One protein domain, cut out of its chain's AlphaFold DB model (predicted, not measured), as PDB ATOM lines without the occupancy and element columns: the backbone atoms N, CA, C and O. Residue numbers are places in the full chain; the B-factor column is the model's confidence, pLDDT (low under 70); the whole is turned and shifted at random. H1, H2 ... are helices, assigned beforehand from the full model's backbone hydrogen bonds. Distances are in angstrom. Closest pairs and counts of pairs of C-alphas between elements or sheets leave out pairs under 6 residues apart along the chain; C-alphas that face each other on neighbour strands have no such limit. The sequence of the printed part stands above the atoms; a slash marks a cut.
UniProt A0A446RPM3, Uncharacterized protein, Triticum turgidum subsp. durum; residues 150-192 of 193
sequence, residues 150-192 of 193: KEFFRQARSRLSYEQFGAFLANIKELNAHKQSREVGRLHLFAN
ATOM      1  N   LYS A 150     146.401 149.951 180.591       90.50
ATOM      2  CA  LYS A 150     145.585 148.725 180.643       90.50
ATOM      3  C   LYS A 150     146.131 147.699 181.637       90.50
ATOM      4  O   LYS A 150     145.371 147.094 182.393       90.50
ATOM      5  N   GLU A 151     147.447 147.537 181.672       94.00
ATOM      6  CA  GLU A 151     148.132 146.624 182.586       94.00
ATOM      7  C   GLU A 151     148.063 147.114 184.040       94.00
ATOM      8  O   GLU A 151     147.881 146.314 184.958       94.00
ATOM      9  N   PHE A 152     148.103 148.429 184.258       93.88
ATOM     10  CA  PHE A 152     147.886 149.038 185.570       93.88
ATOM     11  C   PHE A 152     146.523 148.667 186.161       93.88
ATOM     12  O   PHE A 152     146.452 148.195 187.295       93.88
ATOM     13  N   PHE A 153     145.441 148.833 185.391       95.06
ATOM     14  CA  PHE A 153     144.095 148.492 185.860       95.06
ATOM     15  C   PHE A 153     143.937 146.992 186.100       95.06
ATOM     16  O   PHE A 153     143.297 146.595 187.077       95.06
ATOM     17  N   ARG A 154     144.574 146.153 185.271       95.25
ATOM     18  CA  ARG A 154     144.614 144.702 185.492       95.25
ATOM     19  C   ARG A 154     145.283 144.364 186.826       95.25
ATOM     20  O   ARG A 154     144.741 143.584 187.607       95.25
ATOM     21  N   GLN A 155     146.428 144.982 187.115       94.56
ATOM     22  CA  GLN A 155     147.133 144.789 188.381       94.56
ATOM     23  C   GLN A 155     146.321 145.305 189.569       94.56
ATOM     24  O   GLN A 155     146.159 144.575 190.547       94.56
ATOM     25  N   ALA A 156     145.757 146.509 189.480       95.50
ATOM     26  CA  ALA A 156     144.919 147.080 190.530       95.50
ATOM     27  C   ALA A 156     143.725 146.168 190.852       95.50
ATOM     28  O   ALA A 156     143.475 145.878 192.020       95.50
ATOM     29  N   ARG A 157     143.053 145.617 189.831       96.31
ATOM     30  CA  ARG A 157     141.936 144.686 190.032       96.31
ATOM     31  C   ARG A 157     142.354 143.399 190.738       96.31
ATOM     32  O   ARG A 157     141.569 142.879 191.524       96.31
ATOM     33  N   SER A 158     143.554 142.889 190.457       95.69
ATOM     34  CA  SER A 158     144.080 141.685 191.116       95.69
ATOM     35  C   SER A 158     144.513 141.916 192.567       95.69
ATOM     36  O   SER A 158     144.564 140.966 193.339       95.69
ATOM     37  N   ARG A 159     144.832 143.164 192.936       96.00
ATOM     38  CA  ARG A 159     145.321 143.529 194.275       96.00
ATOM     39  C   ARG A 159     144.227 144.024 195.219       96.00
ATOM     40  O   ARG A 159     144.422 143.962 196.426       96.00
ATOM     41  N   LEU A 160     143.120 144.534 194.686       96.94
ATOM     42  CA  LEU A 160     142.025 145.121 195.460       96.94
ATOM     43  C   LEU A 160     140.790 144.213 195.455       96.94
ATOM     44  O   LEU A 160     140.515 143.519 194.468       96.94
ATOM     45  N   SER A 161     140.007 144.258 196.537       97.06
ATOM     46  CA  SER A 161     138.679 143.636 196.558       97.06
ATOM     47  C   SER A 161     137.740 144.324 195.557       97.06
ATOM     48  O   SER A 161     138.026 145.417 195.064       97.06
ATOM     49  N   TYR A 162     136.611 143.692 195.219       96.75
ATOM     50  CA  TYR A 162     135.677 144.261 194.239       96.75
ATOM     51  C   TYR A 162     135.127 145.627 194.681       96.75
ATOM     52  O   TYR A 162     135.107 146.567 193.888       96.75
ATOM     53  N   GLU A 163     134.763 145.760 195.956       96.94
ATOM     54  CA  GLU A 163     134.267 147.017 196.527       96.94
ATOM     55  C   GLU A 163     135.348 148.102 196.541       96.94
ATOM     56  O   GLU A 163     135.115 149.225 196.092       96.94
ATOM     57  N   GLN A 164     136.567 147.755 196.965       97.25
ATOM     58  CA  GLN A 164     137.705 148.677 196.977       97.25
ATOM     59  C   GLN A 164     138.091 149.127 195.568       97.25
ATOM     60  O   GLN A 164     138.420 150.291 195.344       97.25
ATOM     61  N   PHE A 165     138.032 148.216 194.598       97.44
ATOM     62  CA  PHE A 165     138.281 148.538 193.202       97.44
ATOM     63  C   PHE A 165     137.197 149.469 192.636       97.44
ATOM     64  O   PHE A 165     137.514 150.389 191.883       97.44
ATOM     65  N   GLY A 166     135.935 149.292 193.039       95.94
ATOM     66  CA  GLY A 166     134.846 150.218 192.721       95.94
ATOM     67  C   GLY A 166     135.099 151.629 193.262       95.94
ATOM     68  O   GLY A 166     135.022 152.597 192.503       95.94
ATOM     69  N   ALA A 167     135.488 151.744 194.536       95.75
ATOM     70  CA  ALA A 167     135.870 153.022 195.145       95.75
ATOM     71  C   ALA A 167     137.079 153.663 194.438       95.75
ATOM     72  O   ALA A 167     137.089 154.857 194.151       95.75
ATOM     73  N   PHE A 168     138.075 152.860 194.063       95.50
ATOM     74  CA  PHE A 168     139.236 153.308 193.296       95.50
ATOM     75  C   PHE A 168     138.858 153.900 191.926       95.50
ATOM     76  O   PHE A 168     139.363 154.961 191.555       95.50
ATOM     77  N   LEU A 169     137.943 153.263 191.186       95.44
ATOM     78  CA  LEU A 169     137.446 153.804 189.916       95.44
ATOM     79  C   LEU A 169     136.642 155.094 190.108       95.44
ATOM     80  O   LEU A 169     136.765 156.011 189.294       95.44
ATOM     81  N   ALA A 170     135.843 155.184 191.175       94.75
ATOM     82  CA  ALA A 170     135.113 156.402 191.514       94.75
ATOM     83  C   ALA A 170     136.075 157.574 191.768       94.75
ATOM     84  O   ALA A 170     135.905 158.630 191.159       94.75
ATOM     85  N   ASN A 171     137.139 157.345 192.543       92.50
ATOM     86  CA  ASN A 171     138.167 158.349 192.827       92.50
ATOM     87  C   ASN A 171     138.905 158.802 191.560       92.50
ATOM     88  O   ASN A 171     139.119 159.994 191.359       92.50
ATOM     89  N   ILE A 172     139.277 157.877 190.665       92.06
ATOM     90  CA  ILE A 172     139.912 158.238 189.384       92.06
ATOM     91  C   ILE A 172     138.966 159.087 188.534       92.06
ATOM     92  O   ILE A 172     139.389 160.076 187.939       92.06
ATOM     93  N   LYS A 173     137.684 158.715 188.474       92.06
ATOM     94  CA  LYS A 173     136.672 159.467 187.728       92.06
ATOM     95  C   LYS A 173     136.515 160.887 188.281       92.06
ATOM     96  O   LYS A 173     136.435 161.830 187.500       92.06
ATOM     97  N   GLU A 174     136.500 161.042 189.602       88.62
ATOM     98  CA  GLU A 174     136.383 162.336 190.280       88.62
ATOM     99  C   GLU A 174     137.637 163.211 190.114       88.62
ATOM    100  O   GLU A 174     137.526 164.401 189.806       88.62
ATOM    101  N   LEU A 175     138.827 162.611 190.215       87.06
ATOM    102  CA  LEU A 175     140.108 163.273 189.960       87.06
ATOM    103  C   LEU A 175     140.210 163.763 188.509       87.06
ATOM    104  O   LEU A 175     140.610 164.898 188.263       87.06
ATOM    105  N   ASN A 176     139.796 162.936 187.546       85.81
ATOM    106  CA  ASN A 176     139.801 163.293 186.126       85.81
ATOM    107  C   ASN A 176     138.758 164.366 185.779       85.81
ATOM    108  O   ASN A 176     138.943 165.107 184.819       85.81
ATOM    109  N   ALA A 177     137.682 164.482 186.562       83.00
ATOM    110  CA  ALA A 177     136.708 165.567 186.446       83.00
ATOM    111  C   ALA A 177     137.189 166.889 187.088       83.00
ATOM    112  O   ALA A 177     136.404 167.831 187.180       83.00
ATOM    113  N   HIS A 178     138.445 166.954 187.563       68.31
ATOM    114  CA  HIS A 178     139.033 168.074 188.313       68.31
ATOM    115  C   HIS A 178     138.246 168.487 189.570       68.31
ATOM    116  O   HIS A 178     138.414 169.593 190.078       68.31
ATOM    117  N   LYS A 179     137.403 167.595 190.107       62.09
ATOM    118  CA  LYS A 179     136.605 167.859 191.315       62.09
ATOM    119  C   LYS A 179     137.334 167.513 192.616       62.09
ATOM    120  O   LYS A 179     136.897 167.932 193.680       62.09
ATOM    121  N   GLN A 180     138.472 166.822 192.523       57.50
ATOM    122  CA  GLN A 180     139.380 166.542 193.636       57.50
ATOM    123  C   GLN A 180     140.803 166.987 193.308       57.50
ATOM    124  O   GLN A 180     141.317 166.716 192.221       57.50
ATOM    125  N   SER A 181     141.473 167.632 194.265       56.53
ATOM    126  CA  SER A 181     142.918 167.831 194.200       56.53
ATOM    127  C   SER A 181     143.626 166.516 194.546       56.53
ATOM    128  O   SER A 181     143.188 165.743 195.401       56.53
ATOM    129  N   ARG A 182     144.752 166.256 193.872       59.06
ATOM    130  CA  ARG A 182     145.583 165.035 193.969       59.06
ATOM    131  C   ARG A 182     146.009 164.662 195.405       59.06
ATOM    132  O   ARG A 182     146.487 163.555 195.639       59.06
ATOM    133  N   GLU A 183     145.841 165.579 196.350       55.16
ATOM    134  CA  GLU A 183     146.257 165.491 197.747       55.16
ATOM    135  C   GLU A 183     145.178 164.887 198.673       55.16
ATOM    136  O   GLU A 183     145.510 164.227 199.655       55.16
ATOM    137  N   VAL A 184     143.889 164.999 198.323       54.41
ATOM    138  CA  VAL A 184     142.769 164.614 199.211       54.41
ATOM    139  C   VAL A 184     142.424 163.121 199.133       54.41
ATOM    140  O   VAL A 184     142.106 162.503 200.149       54.41
ATOM    141  N   GLY A 185     142.579 162.484 197.965       56.47
ATOM    142  CA  GLY A 185     142.291 161.048 197.797       56.47
ATOM    143  C   GLY A 185     143.240 160.115 198.566       56.47
ATOM    144  O   GLY A 185     142.924 158.946 198.782       56.47
ATOM    145  N   ARG A 186     144.401 160.621 199.003       57.97
ATOM    146  CA  ARG A 186     145.396 159.848 199.757       57.97
ATOM    147  C   ARG A 186     145.066 159.780 201.248       57.97
ATOM    148  O   ARG A 186     145.344 158.764 201.865       57.97
ATOM    149  N   LEU A 187     144.448 160.816 201.817       55.19
ATOM    150  CA  LEU A 187     144.185 160.897 203.259       55.19
ATOM    151  C   LEU A 187     142.997 160.029 203.702       55.19
ATOM    152  O   LEU A 187     143.041 159.450 204.783       55.19
ATOM    153  N   HIS A 188     141.985 159.841 202.851       53.91
ATOM    154  CA  HIS A 188     140.836 158.987 203.189       53.91
ATOM    155  C   HIS A 188     141.161 157.483 203.220       53.91
ATOM    156  O   HIS A 188     140.480 156.731 203.911       53.91
ATOM    157  N   LEU A 189     142.209 157.033 202.513       55.53
ATOM    158  CA  LEU A 189     142.641 155.629 202.557       55.53
ATOM    159  C   LEU A 189     143.449 155.279 203.818       55.53
ATOM    160  O   LEU A 189     143.515 154.107 204.169       55.53
ATOM    161  N   PHE A 190     144.043 156.264 204.500       54.72
ATOM    162  CA  PHE A 190     144.821 156.037 205.727       54.72
ATOM    163  C   PHE A 190     144.009 156.215 207.017       54.72
ATOM    164  O   PHE A 190     144.451 155.760 208.062       54.72
ATOM    165  N   ALA A 191     142.825 156.834 206.960       54.34
ATOM    166  CA  ALA A 191     141.977 157.035 208.140       54.34
ATOM    167  C   ALA A 191     141.120 155.806 208.524       54.34
ATOM    168  O   ALA A 191     140.483 155.820 209.569       54.34
ATOM    169  N   ASN A 192     141.099 154.759 207.692       49.50
ATOM    170  CA  ASN A 192     140.389 153.493 207.939       49.50
ATOM    171  C   ASN A 192     141.351 152.285 207.977       49.50
ATOM    172  O   ASN A 192     140.993 151.188 207.545       49.50
TER     173      ASN A 192
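Overview. This is residues 150 to 192 of the 193 residues of an uncharacterized protein of Triticum turgidum subsp. durum (UniProt A0A446RPM3). The chain folds back on itself twice, a loose zigzag of three helices: the long H2 forms the middle stroke, H1 folds back from its first end at a steep tilt, and after the link of residues 177 to 183 H3 turns back alongside the later part of H2, near Asn 171, with residues 186 to 192 sticking out. The printed part has 43 residues with three named helices, H1, H2, H3 in order, and no named strand; it is all helix. It is only just compact, close to loose, with a radius of gyration of the C-alphas of 11.0 A, and only just flat, spanning 26 by 25 by 14 A.

Along the chain. Find C-alpha 162 at (135.677, 144.261, 194.239); from there H2, residues 162 to 176, runs 21.1 A. Before it, H1, residues 150 to 159, starts at (145.585, 148.725, 180.643) and runs 14.6 A. H3, residues 184 to 190, runs 11.0 A to (144.821, 156.037, 205.727).

Arrangement. H2 and H1 are close but not clearly touching, their closest C-alphas, Arg 157 and Phe 165, 6.2 A apart; they run opposite ways at a steep tilt of 40 degrees. H2 and H3 are close but not clearly touching, closest at the C-alphas of Asn 171 and Gly 185, 7.0 A, opposite ways at a shallow tilt of 22 degrees. H1 and H3 are apart. Every O i to N i+4 pair is within hydrogen-bond range in H1 and H2; H3 has 0 of 3, and 2 of 4 O i to N i+3 pairs.

Size, cuts and confidence. The farthest C-alphas, Lys 150 and Ala 191, are 29.0 A apart. The printed part has no cut and no long link; residues 178 to 192 have pLDDT under 70.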